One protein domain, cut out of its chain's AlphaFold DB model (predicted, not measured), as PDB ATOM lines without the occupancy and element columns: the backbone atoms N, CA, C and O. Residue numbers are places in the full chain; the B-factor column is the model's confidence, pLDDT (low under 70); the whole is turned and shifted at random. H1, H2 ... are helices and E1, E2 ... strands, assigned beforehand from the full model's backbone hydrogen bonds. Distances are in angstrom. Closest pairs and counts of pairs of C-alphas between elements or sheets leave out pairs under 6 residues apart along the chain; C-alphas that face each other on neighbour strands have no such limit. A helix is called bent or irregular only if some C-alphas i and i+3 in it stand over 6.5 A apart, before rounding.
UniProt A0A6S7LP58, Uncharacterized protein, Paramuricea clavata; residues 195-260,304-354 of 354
ATOM      1  N   PRO A 195      40.046  44.829  10.745       91.69
ATOM      2  CA  PRO A 195      39.723  45.827  11.753       91.69
ATOM      3  C   PRO A 195      40.848  46.869  11.875       91.69
ATOM      4  O   PRO A 195      41.430  47.039  12.948       91.69
ATOM      5  N   ARG A 196      41.172  47.544  10.765       90.94
ATOM      6  CA  ARG A 196      42.340  48.424  10.593       90.94
ATOM      7  C   ARG A 196      42.437  49.492  11.683       90.94
ATOM      8  O   ARG A 196      43.453  49.567  12.373       90.94
ATOM      9  N   ALA A 197      41.372  50.271  11.874       88.38
ATOM     10  CA  ALA A 197      41.328  51.356  12.854       88.38
ATOM     11  C   ALA A 197      41.435  50.851  14.302       88.38
ATOM     12  O   ALA A 197      42.165  51.410  15.127       88.38
ATOM     13  N   GLU A 198      40.720  49.773  14.641       88.56
ATOM     14  CA  GLU A 198      40.764  49.242  16.002       88.56
ATOM     15  C   GLU A 198      42.105  48.570  16.328       88.56
ATOM     16  O   GLU A 198      42.567  48.664  17.471       88.56
ATOM     17  N   LEU A 199      42.720  47.894  15.351       87.62
ATOM     18  CA  LEU A 199      44.007  47.223  15.509       87.62
ATOM     19  C   LEU A 199      45.140  48.241  15.668       87.62
ATOM     20  O   LEU A 199      45.958  48.099  16.579       87.62
ATOM     21  N   GLU A 200      45.132  49.309  14.867       84.38
ATOM     22  CA  GLU A 200      46.053  50.440  15.019       84.38
ATOM     23  C   GLU A 200      45.945  51.055  16.415       84.38
ATOM     24  O   GLU A 200      46.936  51.148  17.140       84.38
ATOM     25  N   LYS A 201      44.723  51.385  16.852       83.38
ATOM     26  CA  LYS A 201      44.480  51.963  18.179       83.38
ATOM     27  C   LYS A 201      44.952  51.048  19.308       83.38
ATOM     28  O   LYS A 201      45.496  51.517  20.312       83.38
ATOM     29  N   PHE A 202      44.713  49.744  19.179       84.38
ATOM     30  CA  PHE A 202      45.137  48.760  20.167       84.38
ATOM     31  C   PHE A 202      46.662  48.711  20.304       84.38
ATOM     32  O   PHE A 202      47.178  48.768  21.423       84.38
ATOM     33  N   LEU A 203      47.373  48.644  19.179       81.31
ATOM     34  CA  LEU A 203      48.827  48.514  19.163       81.31
ATOM     35  C   LEU A 203      49.524  49.831  19.518       81.31
ATOM     36  O   LEU A 203      50.483  49.804  20.285       81.31
ATOM     37  N   ALA A 204      48.995  50.981  19.095       77.06
ATOM     38  CA  ALA A 204      49.502  52.289  19.514       77.06
ATOM     39  C   ALA A 204      49.496  52.440  21.048       77.06
ATOM     40  O   ALA A 204      50.478  52.890  21.641       77.06
ATOM     41  N   LYS A 205      48.425  51.986  21.721       71.38
ATOM     42  CA  LYS A 205      48.333  52.003  23.191       71.38
ATOM     43  C   LYS A 205      49.330  51.051  23.858       71.38
ATOM     44  O   LYS A 205      49.862  51.373  24.919       71.38
ATOM     45  N   ALA A 206      49.567  49.877  23.274       67.12
ATOM     46  CA  ALA A 206      50.433  48.854  23.862       67.12
ATOM     47  C   ALA A 206      51.908  49.282  23.965       67.12
ATOM     48  O   ALA A 206      52.678  48.643  24.692       67.12
ATOM     49  N   TYR A 207      52.296  50.351  23.263       63.34
ATOM     50  CA  TYR A 207      53.694  50.699  23.087       63.34
ATOM     51  C   TYR A 207      54.033  52.198  23.045       63.34
ATOM     52  O   TYR A 207      54.913  52.654  22.311       63.34
ATOM     53  N   TRP A 208      53.364  52.958  23.900       51.06
ATOM     54  CA  TRP A 208      53.449  54.413  23.992       51.06
ATOM     55  C   TRP A 208      54.863  55.064  23.919       51.06
ATOM     56  O   TRP A 208      54.940  56.134  23.324       51.06
ATOM     57  N   PRO A 209      55.996  54.482  24.385       55.84
ATOM     58  CA  PRO A 209      57.301  55.140  24.212       55.84
ATOM     59  C   PRO A 209      58.062  54.830  22.900       55.84
ATOM     60  O   PRO A 209      59.091  55.447  22.660       55.84
ATOM     61  N   LEU A 210      57.610  53.907  22.040       60.47
ATOM     62  CA  LEU A 210      58.385  53.429  20.870       60.47
ATOM     63  C   LEU A 210      57.585  53.500  19.538       60.47
ATOM     64  O   LEU A 210      57.869  52.751  18.607       60.47
ATOM     65  N   HIS A 211      56.571  54.378  19.451       57.53
ATOM     66  CA  HIS A 211      55.508  54.424  18.417       57.53
ATOM     67  C   HIS A 211      55.939  54.136  16.952       57.53
ATOM     68  O   HIS A 211      55.210  53.451  16.236       57.53
ATOM     69  N   LEU A 212      57.129  54.580  16.518       53.81
ATOM     70  CA  LEU A 212      57.659  54.368  15.158       53.81
ATOM     71  C   LEU A 212      57.997  52.905  14.821       53.81
ATOM     72  O   LEU A 212      57.867  52.507  13.669       53.81
ATOM     73  N   LEU A 213      58.378  52.074  15.801       55.62
ATOM     74  CA  LEU A 213      58.605  50.639  15.568       55.62
ATOM     75  C   LEU A 213      57.276  49.876  15.339       55.62
ATOM     76  O   LEU A 213      57.296  48.745  14.859       55.62
ATOM     77  N   TYR A 214      56.126  50.478  15.689       57.22
ATOM     78  CA  TYR A 214      54.818  49.802  15.770       57.22
ATOM     79  C   TYR A 214      53.829  50.122  14.671       57.22
ATOM     80  O   TYR A 214      52.969  49.274  14.431       57.22
ATOM     81  N   ALA A 215      53.946  51.277  14.009       58.47
ATOM     82  CA  ALA A 215      53.180  51.541  12.787       58.47
ATOM     83  C   ALA A 215      53.330  50.345  11.827       58.47
ATOM     84  O   ALA A 215      52.353  49.719  11.435       58.47
ATOM     85  N   ASN A 216      54.567  49.866  11.676       67.19
ATOM     86  CA  ASN A 216      54.895  48.704  10.854       67.19
ATOM     87  C   ASN A 216      54.251  47.385  11.324       67.19
ATOM     88  O   ASN A 216      53.976  46.524  10.496       67.19
ATOM     89  N   VAL A 217      53.997  47.190  12.627       78.00
ATOM     90  CA  VAL A 217      53.376  45.949  13.139       78.00
ATOM     91  C   VAL A 217      51.871  45.957  12.890       78.00
ATOM     92  O   VAL A 217      51.331  44.958  12.427       78.00
ATOM     93  N   GLY A 218      51.182  47.060  13.198       80.19
ATOM     94  CA  GLY A 218      49.740  47.167  12.961       80.19
ATOM     95  C   GLY A 218      49.389  47.107  11.481       80.19
ATOM     96  O   GLY A 218      48.455  46.392  11.107       80.19
ATOM     97  N   ASP A 219      50.188  47.774  10.653       80.69
ATOM     98  CA  ASP A 219      50.043  47.765   9.201       80.69
ATOM     99  C   ASP A 219      50.290  46.364   8.643       80.69
ATOM    100  O   ASP A 219      49.455  45.844   7.907       80.69
ATOM    101  N   TYR A 220      51.373  45.699   9.067       84.50
ATOM    102  CA  TYR A 220      51.680  44.331   8.645       84.50
ATOM    103  C   TYR A 220      50.573  43.342   9.027       84.50
ATOM    104  O   TYR A 220      50.086  42.599   8.180       84.50
ATOM    105  N   LEU A 221      50.116  43.353  10.284       89.94
ATOM    106  CA  LEU A 221      49.046  42.454  10.726       89.94
ATOM    107  C   LEU A 221      47.731  42.739   9.981       89.94
ATOM    108  O   LEU A 221      47.055  41.807   9.552       89.94
ATOM    109  N   SER A 222      47.379  44.011   9.779       90.69
ATOM    110  CA  SER A 222      46.194  44.372   8.988       90.69
ATOM    111  C   SER A 222      46.318  43.855   7.557       90.69
ATOM    112  O   SER A 222      45.387  43.232   7.053       90.69
ATOM    113  N   LYS A 223      47.489  44.042   6.937       89.75
ATOM    114  CA  LYS A 223      47.793  43.580   5.582       89.75
ATOM    115  C   LYS A 223      47.657  42.064   5.433       89.75
ATOM    116  O   LYS A 223      47.101  41.603   4.445       89.75
ATOM    117  N   GLU A 224      48.101  41.287   6.416       91.56
ATOM    118  CA  GLU A 224      48.008  39.821   6.374       91.56
ATOM    119  C   GLU A 224      46.548  39.334   6.334       91.56
ATOM    120  O   GLU A 224      46.206  38.448   5.552       91.56
ATOM    121  N   MET A 225      45.661  39.935   7.135       94.31
ATOM    122  CA  MET A 225      44.230  39.602   7.100       94.31
ATOM    123  C   MET A 225      43.547  40.133   5.840       94.31
ATOM    124  O   MET A 225      42.755  39.416   5.230       94.31
ATOM    125  N   HIS A 226      43.885  41.361   5.448       95.06
ATOM    126  CA  HIS A 226      43.419  41.983   4.217       95.06
ATOM    127  C   HIS A 226      43.706  41.090   3.003       95.06
ATOM    128  O   HIS A 226      42.788  40.729   2.271       95.06
ATOM    129  N   ASP A 227      44.960  40.672   2.820       93.31
ATOM    130  CA  ASP A 227      45.382  39.875   1.670       93.31
ATOM    131  C   ASP A 227      44.752  38.470   1.691       93.31
ATOM    132  O   ASP A 227      44.356  37.951   0.642       93.31
ATOM    133  N   GLU A 228      44.608  37.861   2.877       93.38
ATOM    134  CA  GLU A 228      43.915  36.578   3.038       93.38
ATOM    135  C   GLU A 228      42.451  36.672   2.582       93.38
ATOM    136  O   GLU A 228      42.003  35.881   1.742       93.38
ATOM    137  N   ASP A 229      41.715  37.661   3.085       95.31
ATOM    138  CA  ASP A 229      40.309  37.854   2.740       95.31
ATOM    139  C   ASP A 229      40.142  38.269   1.271       95.31
ATOM    140  O   ASP A 229      39.228  37.776   0.604       95.31
ATOM    141  N   CYS A 230      41.037  39.093   0.714       94.94
ATOM    142  CA  CYS A 230      41.061  39.442  -0.713       94.94
ATOM    143  C   CYS A 230      41.205  38.202  -1.606       94.94
ATOM    144  O   CYS A 230      40.483  38.052  -2.599       94.94
ATOM    145  N   LYS A 231      42.107  37.285  -1.238       92.38
ATOM    146  CA  LYS A 231      42.427  36.082  -2.014       92.38
ATOM    147  C   LYS A 231      41.305  35.047  -1.991       92.38
ATOM    148  O   LYS A 231      40.889  34.569  -3.056       92.38
ATOM    149  N   TYR A 232      40.855  34.674  -0.793       93.06
ATOM    150  CA  TYR A 232      39.900  33.578  -0.599       93.06
ATOM    151  C   TYR A 232      38.441  34.032  -0.674       93.06
ATOM    152  O   TYR A 232      37.563  33.212  -0.939       93.06
ATOM    153  N   GLY A 233      38.204  35.334  -0.534       95.25
ATOM    154  CA  GLY A 233      36.889  35.946  -0.591       95.25
ATOM    155  C   GLY A 233      36.074  35.759   0.688       95.25
ATOM    156  O   GLY A 233      36.387  34.939   1.553       95.25
ATOM    157  N   LEU A 234      35.001  36.539   0.785       97.38
ATOM    158  CA  LEU A 234      34.031  36.504   1.873       97.38
ATOM    159  C   LEU A 234      32.625  36.348   1.311       97.38
ATOM    160  O   LEU A 234      32.236  37.054   0.383       97.38
ATOM    161  N   ARG A 235      31.838  35.455   1.907       98.06
ATOM    162  CA  ARG A 235      30.390  35.401   1.717       98.06
ATOM    163  C   ARG A 235      29.778  36.619   2.400       98.06
ATOM    164  O   ARG A 235      29.866  36.776   3.623       98.06
ATOM    165  N   VAL A 236      29.195  37.488   1.590       98.44
ATOM    166  CA  VAL A 236      28.642  38.780   1.984       98.44
ATOM    167  C   VAL A 236      27.183  38.873   1.578       98.44
ATOM    168  O   VAL A 236      26.706  38.144   0.703       98.44
ATOM    169  N   LYS A 237      26.491  39.818   2.203       98.25
ATOM    170  CA  LYS A 237      25.167  40.258   1.785       98.25
ATOM    171  C   LYS A 237      25.050  41.768   1.878       98.25
ATOM    172  O   LYS A 237      25.888  42.410   2.503       98.25
ATOM    173  N   ASN A 238      24.009  42.331   1.286       98.31
ATOM    174  CA  ASN A 238      23.695  43.752   1.418       98.31
ATOM    175  C   ASN A 238      22.279  43.964   1.975       98.31
ATOM    176  O   ASN A 238      21.555  43.008   2.268       98.31
ATOM    177  N   LYS A 239      21.870  45.225   2.138       98.00
ATOM    178  CA  LYS A 239      20.551  45.566   2.695       98.00
ATOM    179  C   LYS A 239      19.390  45.240   1.753       98.00
ATOM    180  O   LYS A 239      18.267  45.091   2.219       98.00
ATOM    181  N   ARG A 240      19.659  45.076   0.454       97.31
ATOM    182  CA  ARG A 240      18.669  44.628  -0.540       97.31
ATOM    183  C   ARG A 240      18.399  43.123  -0.484       97.31
ATOM    184  O   ARG A 240      17.482  42.652  -1.146       97.31
ATOM    185  N   GLY A 241      19.202  42.372   0.272       96.69
ATOM    186  CA  GLY A 241      19.122  40.914   0.345       96.69
ATOM    187  C   GLY A 241      19.921  40.184  -0.736       96.69
ATOM    188  O   GLY A 241      19.831  38.960  -0.814       96.69
ATOM    189  N   ASP A 242      20.727  40.884  -1.545       98.12
ATOM    190  CA  ASP A 242      21.693  40.213  -2.420       98.12
ATOM    191  C   ASP A 242      22.706  39.445  -1.564       98.12
ATOM    192  O   ASP A 242      23.174  39.964  -0.551       98.12
ATOM    193  N   MET A 243      23.098  38.249  -2.008       97.88
ATOM    194  CA  MET A 243      24.148  37.437  -1.384       97.88
ATOM    195  C   MET A 243      25.142  36.967  -2.445       97.88
ATOM    196  O   MET A 243      24.740  36.540  -3.529       97.88
ATOM    197  N   TRP A 244      26.442  37.067  -2.164       97.62
ATOM    198  CA  TRP A 244      27.503  36.633  -3.080       97.62
ATOM    199  C   TRP A 244      28.834  36.430  -2.348       97.62
ATOM    200  O   TRP A 244      28.955  36.722  -1.161       97.62
ATOM    201  N   THR A 245      29.848  35.940  -3.062       97.38
ATOM    202  CA  THR A 245      31.234  35.957  -2.580       97.38
ATOM    203  C   THR A 245      31.934  37.207  -3.105       97.38
ATOM    204  O   THR A 245      32.140  37.340  -4.314       97.38
ATOM    205  N   ALA A 246      32.300  38.122  -2.212       97.38
ATOM    206  CA  ALA A 246      33.187  39.233  -2.527       97.38
ATOM    207  C   ALA A 246      34.631  38.725  -2.521       97.38
ATOM    208  O   ALA A 246      35.084  38.171  -1.524       97.38
ATOM    209  N   TYR A 247      35.339  38.905  -3.633       95.81
ATOM    210  CA  TYR A 247      36.799  38.823  -3.683       95.81
ATOM    211  C   TYR A 247      37.354  40.239  -3.700       95.81
ATOM    212  O   TYR A 247      36.653  41.167  -4.112       95.81
ATOM    213  N   GLY A 248      38.600  40.395  -3.278       93.25
ATOM    214  CA  GLY A 248      39.190  41.712  -3.123       93.25
ATOM    215  C   GLY A 248      40.194  42.080  -4.199       93.25
ATOM    216  O   GLY A 248      40.068  41.696  -5.368       93.25
ATOM    217  N   ASP A 249      41.193  42.839  -3.776       90.00
ATOM    218  CA  ASP A 249      42.221  43.435  -4.615       90.00
ATOM    219  C   ASP A 249      42.811  42.424  -5.605       90.00
ATOM    220  O   ASP A 249      42.944  41.226  -5.330       90.00
ATOM    221  N   LYS A 250      43.141  42.913  -6.807       85.94
ATOM    222  CA  LYS A 250      43.633  42.116  -7.951       85.94
ATOM    223  C   LYS A 250      42.624  41.112  -8.533       85.94
ATOM    224  O   LYS A 250      42.952  40.422  -9.495       85.94
ATOM    225  N   SER A 251      41.393  41.036  -8.015       88.12
ATOM    226  CA  SER A 251      40.364  40.112  -8.518       88.12
ATOM    227  C   SER A 251      39.244  40.786  -9.320       88.12
ATOM    228  O   SER A 251      38.342  40.075  -9.754       88.12
ATOM    229  N   LEU A 252      39.275  42.107  -9.551       85.88
ATOM    230  CA  LEU A 252      38.157  42.876 -10.135       85.88
ATOM    231  C   LEU A 252      37.601  42.279 -11.443       85.88
ATOM    232  O   LEU A 252      36.391  42.134 -11.587       85.88
ATOM    233  N   HIS A 253      38.485  41.891 -12.369       85.62
ATOM    234  CA  HIS A 253      38.117  41.320 -13.674       85.62
ATOM    235  C   HIS A 253      38.241  39.793 -13.744       85.62
ATOM    236  O   HIS A 253      38.064  39.204 -14.808       85.62
ATOM    237  N   ALA A 254      38.540  39.132 -12.624       85.56
ATOM    238  CA  ALA A 254      38.555  37.677 -12.585       85.56
ATOM    239  C   ALA A 254      37.122  37.142 -12.730       85.56
ATOM    240  O   ALA A 254      36.200  37.665 -12.105       85.56
ATOM    241  N   GLY A 255      36.928  36.055 -13.486       87.19
ATOM    242  CA  GLY A 255      35.596  35.468 -13.702       87.19
ATOM    243  C   GLY A 255      34.853  35.139 -12.398       87.19
ATOM    244  O   GLY A 255      33.653  35.384 -12.287       87.19
ATOM    245  N   LYS A 256      35.586  34.703 -11.360       89.44
ATOM    246  CA  LYS A 256      35.052  34.450 -10.007       89.44
ATOM    247  C   LYS A 256      34.423  35.684  -9.338       89.44
ATOM    248  O   LYS A 256      33.588  35.538  -8.454       89.44
ATOM    249  N   SER A 257      34.789  36.889  -9.770       93.31
ATOM    250  CA  SER A 257      34.336  38.163  -9.205       93.31
ATOM    251  C   SER A 257      33.197  38.807  -9.992       93.31
ATOM    252  O   SER A 257      32.808  39.924  -9.665       93.31
ATOM    253  N   ALA A 258      32.630  38.143 -11.007       94.56
ATOM    254  CA  ALA A 258      31.648  38.755 -11.907       94.56
ATOM    255  C   ALA A 258      30.441  39.372 -11.172       94.56
ATOM    256  O   ALA A 258      30.008  40.478 -11.504       94.56
ATOM    257  N   ARG A 259      29.919  38.700 -10.131       96.12
ATOM    258  CA  ARG A 259      28.820  39.247  -9.312       96.12
ATOM    259  C   ARG A 259      29.261  40.466  -8.500       96.12
ATOM    260  O   ARG A 259      28.518  41.443  -8.458       96.12
ATOM    261  N   ASN A 260      30.458  40.419  -7.915       95.81
ATOM    262  CA  ASN A 260      31.026  41.534  -7.158       95.81
ATOM    263  C   ASN A 260      31.233  42.758  -8.064       95.81
ATOM    264  O   ASN A 260      30.767  43.849  -7.752       95.81
ATOM    265  N   ASN A 304      32.223  31.425   6.638       94.25
ATOM    266  CA  ASN A 304      33.323  32.270   6.179       94.25
ATOM    267  C   ASN A 304      34.624  31.793   6.818       94.25
ATOM    268  O   ASN A 304      34.599  31.224   7.907       94.25
ATOM    269  N   ASN A 305      35.764  32.098   6.190       91.75
ATOM    270  CA  ASN A 305      37.066  31.891   6.831       91.75
ATOM    271  C   ASN A 305      37.050  32.542   8.219       91.75
ATOM    272  O   ASN A 305      36.596  33.685   8.369       91.75
ATOM    273  N   THR A 306      37.549  31.844   9.237       92.31
ATOM    274  CA  THR A 306      37.642  32.404  10.589       92.31
ATOM    275  C   THR A 306      38.536  33.647  10.541       92.31
ATOM    276  O   THR A 306      39.627  33.536  10.008       92.31
ATOM    277  N   PRO A 307      38.159  34.819  11.083       93.75
ATOM    278  CA  PRO A 307      38.996  36.018  10.985       93.75
ATOM    279  C   PRO A 307      40.412  35.793  11.530       93.75
ATOM    280  O   PRO A 307      40.556  35.260  12.641       93.75
ATOM    281  N   LEU A 308      41.435  36.224  10.780       94.31
ATOM    282  CA  LEU A 308      42.827  36.129  11.222       94.31
ATOM    283  C   LEU A 308      43.059  36.975  12.476       94.31
ATOM    284  O   LEU A 308      43.689  36.485  13.409       94.31
ATOM    285  N   PHE A 309      42.469  38.170  12.548       94.62
ATOM    286  CA  PHE A 309      42.408  38.993  13.755       94.62
ATOM    287  C   PHE A 309      40.964  39.293  14.119       94.62
ATOM    288  O   PHE A 309      40.118  39.531  13.261       94.62
ATOM    289  N   GLN A 310      40.670  39.288  15.415       92.56
ATOM    290  CA  GLN A 310      39.367  39.716  15.909       92.56
ATOM    291  C   GLN A 310      39.426  40.116  17.373       92.56
ATOM    292  O   GLN A 310      40.221  39.595  18.162       92.56
ATOM    293  N   LYS A 311      38.490  40.974  17.754       91.62
ATOM    294  CA  LYS A 311      38.267  41.379  19.131       91.62
ATOM    295  C   LYS A 311      37.039  40.664  19.680       91.62
ATOM    296  O   LYS A 311      35.973  40.693  19.076       91.62
ATOM    297  N   LYS A 312      37.187  40.005  20.828       89.94
ATOM    298  CA  LYS A 312      36.089  39.352  21.553       89.94
ATOM    299  C   LYS A 312      36.135  39.747  23.018       89.94
ATOM    300  O   LYS A 312      37.171  39.591  23.659       89.94
ATOM    301  N   ASN A 313      35.017  40.259  23.532       89.69
ATOM    302  CA  ASN A 313      34.876  40.720  24.919       89.69
ATOM    303  C   ASN A 313      36.007  41.685  25.332       89.69
ATOM    304  O   ASN A 313      36.618  41.540  26.384       89.69
ATOM    305  N   GLY A 314      36.352  42.625  24.443       87.88
ATOM    306  CA  GLY A 314      37.426  43.601  24.663       87.88
ATOM    307  C   GLY A 314      38.858  43.066  24.512       87.88
ATOM    308  O   GLY A 314      39.794  43.860  24.549       87.88
ATOM    309  N   ILE A 315      39.047  41.761  24.294       90.88
ATOM    310  CA  ILE A 315      40.361  41.122  24.160       90.88
ATOM    311  C   ILE A 315      40.642  40.817  22.687       90.88
ATOM    312  O   ILE A 315      39.792  40.278  21.975       90.88
ATOM    313  N   TRP A 316      41.853  41.137  22.238       93.19
ATOM    314  CA  TRP A 316      42.323  40.824  20.893       93.19
ATOM    315  C   TRP A 316      42.882  39.415  20.781       93.19
ATOM    316  O   TRP A 316      43.682  38.978  21.613       93.19
ATOM    317  N   TYR A 317      42.502  38.739  19.703       93.69
ATOM    318  CA  TYR A 317      42.955  37.403  19.353       93.69
ATOM    319  C   TYR A 317      43.446  37.366  17.912       93.69
ATOM    320  O   TYR A 317      42.930  38.096  17.063       93.69
ATOM    321  N   TYR A 318      44.375  36.451  17.645       93.00
ATOM    322  CA  TYR A 318      44.706  36.024  16.291       93.00
ATOM    323  C   TYR A 318      44.494  34.516  16.116       93.00
ATOM    324  O   TYR A 318      44.555  33.756  17.091       93.00
ATOM    325  N   ARG A 319      44.217  34.084  14.881       92.50
ATOM    326  CA  ARG A 319      44.074  32.670  14.506       92.50
ATOM    327  C   ARG A 319      45.457  32.010  14.508       92.50
ATOM    328  O   ARG A 319      46.280  32.277  13.641       92.50
ATOM    329  N   SER A 320      45.733  31.177  15.511       85.69
ATOM    330  CA  SER A 320      47.084  30.650  15.774       85.69
ATOM    331  C   SER A 320      47.416  29.357  15.039       85.69
ATOM    332  O   SER A 320      48.582  28.990  14.953       85.69
ATOM    333  N   LYS A 321      46.412  28.683  14.467       85.44
ATOM    334  CA  LYS A 321      46.631  27.723  13.382       85.44
ATOM    335  C   LYS A 321      46.149  28.366  12.104       85.44
ATOM    336  O   LYS A 321      44.995  28.773  12.016       85.44
ATOM    337  N   LEU A 322      47.024  28.442  11.114       82.56
ATOM    338  CA  LEU A 322      46.738  29.270   9.957       82.56
ATOM    339  C   LEU A 322      45.643  28.706   9.046       82.56
ATOM    340  O   LEU A 322      45.160  29.467   8.218       82.56
ATOM    341  N   ASP A 323      45.232  27.440   9.192       87.81
ATOM    342  CA  ASP A 323      44.085  26.863   8.473       87.81
ATOM    343  C   ASP A 323      42.856  27.794   8.493       87.81
ATOM    344  O   ASP A 323      42.508  28.332   9.543       87.81
ATOM    345  N   LEU A 324      42.225  28.005   7.332       88.38
ATOM    346  CA  LEU A 324      41.213  29.054   7.142       88.38
ATOM    347  C   LEU A 324      39.972  28.834   8.015       88.38
ATOM    348  O   LEU A 324      39.326  29.798   8.429       88.38
ATOM    349  N   GLN A 325      39.663  27.576   8.324       89.31
ATOM    350  CA  GLN A 325      38.522  27.197   9.158       89.31
ATOM    351  C   GLN A 325      38.895  27.001  10.632       89.31
ATOM    352  O   GLN A 325      38.020  26.804  11.475       89.31
ATOM    353  N   SER A 326      40.178  27.110  10.989       89.44
ATOM    354  CA  SER A 326      40.616  26.907  12.366       89.44
ATOM    355  C   SER A 326      39.998  27.928  13.319       89.44
ATOM    356  O   SER A 326      40.176  29.140  13.192       89.44
ATOM    357  N   THR A 327      39.378  27.423  14.380       87.94
ATOM    358  CA  THR A 327      38.849  28.239  15.476       87.94
ATOM    359  C   THR A 327      39.858  28.444  16.609       87.94
ATOM    360  O   THR A 327      39.581  29.213  17.533       87.94
ATOM    361  N   HIS A 328      41.045  27.822  16.522       90.12
ATOM    362  CA  HIS A 328      42.120  27.972  17.502       90.12
ATOM    363  C   HIS A 328      42.666  29.399  17.504       90.12
ATOM    364  O   HIS A 328      43.096  29.929  16.474       90.12
ATOM    365  N   ARG A 329      42.645  30.020  18.683       91.12
ATOM    366  CA  ARG A 329      42.963  31.433  18.873       91.12
ATOM    367  C   ARG A 329      43.942  31.612  20.011       91.12
ATOM    368  O   ARG A 329      43.797  30.992  21.062       91.12
ATOM    369  N   THR A 330      44.862  32.541  19.819       92.62
ATOM    370  CA  THR A 330      45.795  32.982  20.853       92.62
ATOM    371  C   THR A 330      45.585  34.470  21.092       92.62
ATOM    372  O   THR A 330      45.263  35.216  20.164       92.62
ATOM    373  N   LYS A 331      45.721  34.919  22.346       92.81
ATOM    374  CA  LYS A 331      45.672  36.352  22.670       92.81
ATOM    375  C   LYS A 331      46.760  37.077  21.876       92.81
ATOM    376  O   LYS A 331      47.901  36.627  21.850       92.81
ATOM    377  N   LEU A 332      46.414  38.203  21.260       88.38
ATOM    378  CA  LEU A 332      47.352  38.971  20.438       88.38
ATOM    379  C   LEU A 332      48.497  39.568  21.274       88.38
ATOM    380  O   LEU A 332      49.607  39.749  20.774       88.38
ATOM    381  N   GLY A 333      48.246  39.856  22.555       84.81
ATOM    382  CA  GLY A 333      49.227  40.492  23.430       84.81
ATOM    383  C   GLY A 333      49.647  41.836  22.842       84.81
ATOM    384  O   GLY A 333      48.798  42.681  22.590       84.81
ATOM    385  N   LYS A 334      50.941  42.014  22.580       79.06
ATOM    386  CA  LYS A 334      51.447  43.211  21.899       79.06
ATOM    387  C   LYS A 334      51.632  43.038  20.374       79.06
ATOM    388  O   LYS A 334      52.154  43.913  19.710       79.06
ATOM    389  N   GLY A 335      51.242  41.911  19.784       79.31
ATOM    390  CA  GLY A 335      51.284  41.713  18.327       79.31
ATOM    391  C   GLY A 335      52.626  41.256  17.739       79.31
ATOM    392  O   GLY A 335      52.601  40.532  16.753       79.31
ATOM    393  N   ILE A 336      53.783  41.544  18.361       82.44
ATOM    394  CA  ILE A 336      55.105  41.087  17.856       82.44
ATOM    395  C   ILE A 336      55.162  39.568  17.647       82.44
ATOM    396  O   ILE A 336      55.666  39.105  16.631       82.44
ATOM    397  N   GLN A 337      54.637  38.780  18.589       84.62
ATOM    398  CA  GLN A 337      54.643  37.318  18.462       84.62
ATOM    399  C   GLN A 337      53.809  36.847  17.268       84.62
ATOM    400  O   GLN A 337      54.232  35.943  16.556       84.62
ATOM    401  N   ALA A 338      52.656  37.478  17.026       85.50
ATOM    402  CA  ALA A 338      51.822  37.178  15.869       85.50
ATOM    403  C   ALA A 338      52.517  37.597  14.565       85.50
ATOM    404  O   ALA A 338      52.539  36.817  13.620       85.50
ATOM    405  N   ALA A 339      53.153  38.772  14.539       85.25
ATOM    406  CA  ALA A 339      53.902  39.250  13.379       85.25
ATOM    407  C   ALA A 339      55.069  38.312  13.036       85.25
ATOM    408  O   ALA A 339      55.194  37.883  11.898       85.25
ATOM    409  N   LEU A 340      55.872  37.912  14.029       84.56
ATOM    410  CA  LEU A 340      56.954  36.940  13.846       84.56
ATOM    411  C   LEU A 340      56.434  35.567  13.408       84.56
ATOM    412  O   LEU A 340      57.079  34.896  12.604       84.56
ATOM    413  N   TYR A 341      55.294  35.133  13.949       84.88
ATOM    414  CA  TYR A 341      54.667  33.875  13.562       84.88
ATOM    415  C   TYR A 341      54.238  33.895  12.091       84.88
ATOM    416  O   TYR A 341      54.572  32.966  11.359       84.88
ATOM    417  N   LEU A 342      53.567  34.957  11.646       85.12
ATOM    418  CA  LEU A 342      53.133  35.121  10.257       85.12
ATOM    419  C   LEU A 342      54.320  35.282   9.303       85.12
ATOM    420  O   LEU A 342      54.400  34.567   8.308       85.12
ATOM    421  N   TRP A 343      55.313  36.089   9.680       81.75
ATOM    422  CA  TRP A 343      56.534  36.292   8.899       81.75
ATOM    423  C   TRP A 343      57.320  34.993   8.662       81.75
ATOM    424  O   TRP A 343      57.844  34.771   7.573       81.75
ATOM    425  N   LYS A 344      57.366  34.091   9.655       83.94
ATOM    426  CA  LYS A 344      57.990  32.759   9.523       83.94
ATOM    427  C   LYS A 344      57.154  31.759   8.721       83.94
ATOM    428  O   LYS A 344      57.666  30.706   8.355       83.94
ATOM    429  N   ASN A 345      55.886  32.065   8.454       79.44
ATOM    430  CA  ASN A 345      54.960  31.196   7.730       79.44
ATOM    431  C   ASN A 345      54.376  31.898   6.482       79.44
ATOM    432  O   ASN A 345      53.154  31.914   6.302       79.44
ATOM    433  N   PRO A 346      55.224  32.417   5.569       63.97
ATOM    434  CA  PRO A 346      54.798  33.254   4.444       63.97
ATOM    435  C   PRO A 346      54.072  32.472   3.339       63.97
ATOM    436  O   PRO A 346      53.520  33.063   2.412       63.97
ATOM    437  N   ALA A 347      54.027  31.133   3.426       52.00
ATOM    438  CA  ALA A 347      53.376  30.240   2.459       52.00
ATOM    439  C   ALA A 347      51.855  30.474   2.299       52.00
ATOM    440  O   ALA A 347      51.196  29.782   1.525       52.00
ATOM    441  N   ARG A 348      51.288  31.456   3.010       56.16
ATOM    442  CA  ARG A 348      49.906  31.924   2.860       56.16
ATOM    443  C   ARG A 348      49.782  33.357   2.338       56.16
ATOM    444  O   ARG A 348      48.746  33.646   1.742       56.16
ATOM    445  N   THR A 349      50.813  34.194   2.478       41.38
ATOM    446  CA  THR A 349      50.772  35.643   2.192       41.38
ATOM    447  C   THR A 349      51.681  36.113   1.058       41.38
ATOM    448  O   THR A 349      51.548  37.242   0.592       41.38
ATOM    449  N   ASN A 350      52.515  35.237   0.491       32.91
ATOM    450  CA  ASN A 350      53.263  35.568  -0.720       32.91
ATOM    451  C   ASN A 350      52.349  35.688  -1.957       32.91
ATOM    452  O   ASN A 350      52.077  34.714  -2.659       32.91
ATOM    453  N   SER A 351      51.964  36.923  -2.279       36.75
ATOM    454  CA  SER A 351      52.045  37.425  -3.654       36.75
ATOM    455  C   SER A 351      52.916  38.682  -3.693       36.75
ATOM    456  O   SER A 351      52.446  39.770  -4.023       36.75
ATOM    457  N   VAL A 352      54.190  38.544  -3.340       33.66
ATOM    458  CA  VAL A 352      55.224  39.460  -3.821       33.66
ATOM    459  C   VAL A 352      56.392  38.574  -4.251       33.66
ATOM    460  O   VAL A 352      56.931  37.831  -3.437       33.66
ATOM    461  N   ASN A 353      56.721  38.619  -5.543       28.06
ATOM    462  CA  ASN A 353      57.748  37.845  -6.261       28.06
ATOM    463  C   ASN A 353      57.348  36.439  -6.750       28.06
ATOM    464  O   ASN A 353      57.781  35.418  -6.216       28.06
ATOM    465  N   LYS A 354      56.625  36.404  -7.873       29.02
ATOM    466  CA  LYS A 354      57.237  36.066  -9.170       29.02
ATOM    467  C   LYS A 354      56.698  36.998 -10.244       29.02
ATOM    468  O   LYS A 354      55.479  37.268 -10.193       29.02
TER     469      LYS A 354
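Overview. This is residues 195 to 260 and 304 to 354 of the 354 residues of an uncharacterized protein of Paramuricea clavata (UniProt A0A6S7LP58). One long helix, H2, is the spine: H1 folds back beside its first part, and a small three-strand sheet with H4 sits alongside it. Past its last residue, the two-strand hairpin E1 E2 and the short H3 form a separate small head. The 117 printed residues run H1 H2 E1 E2 H3 E3 E4 E5 H4, a mixed class; both sheets, E3-E4-E5 and E1-E2, are antiparallel. The whole is compact, with a radius of gyration of the C-alphas of 15.5 A and spans of 47 by 38 by 26 A.

Arrangement. H1, residues 196 to 206, and H2, residues 212 to 232, form a helical hairpin: they touch, closest at the C-alphas of Glu 200 and Gly 218, 5.3 A, and run opposite ways at a shallow tilt of 32 degrees. E1, residues 234 to 237, and E2, residues 243 to 246, form an antiparallel hairpin, with N 236 and O 244 within hydrogen-bond range at 2.9 A. The closest C-alphas of E2 and H3, residues 255 to 260, are those of Ala 246 and Asn 260, 5.6 A. E3, residues 309 to 312, E4, residues 315 to 319, and E5, residues 329 to 331, form a meander, each strand the antiparallel neighbour of the one before; N 310 and O 317 are 3.0 A apart, N 318 and O 330 2.9 A. H4, residues 336 to 343, touches residues 217 to 224 of H2, closest at the C-alphas of Ala 339 and Leu 221, 6.4 A, the same way at a steep tilt of 44 degrees. H1, H2 and H4 are on the meander's sheet but only graze it. Every O i to N i+4 pair is within hydrogen-bond range in H1 and H4; H2 has 15 of 17, H3 0 of 2 but 2 of 3 O i to N i+3 pairs.

Along the chain. H1 begins at C-alpha 196 (42.340, 48.424, 10.593) and is 15.5 A long; H2 is 31.6 A. H3 is irregular, C-alphas 256 and 259 being 7.9 A apart. H4 ends at C-alpha 343 (56.534, 36.292, 8.899).

Size, cuts and confidence. The C-alphas farthest apart, of Pro 209 and Gly 255, are 47.9 A apart. Residues 261 to 303 are not printed; C-alphas 260 and 304 are 16.4 A apart across the cut. Of the links printed whole, none is long. pLDDT is under 70 in residues 206 to 216 and 346 to 354.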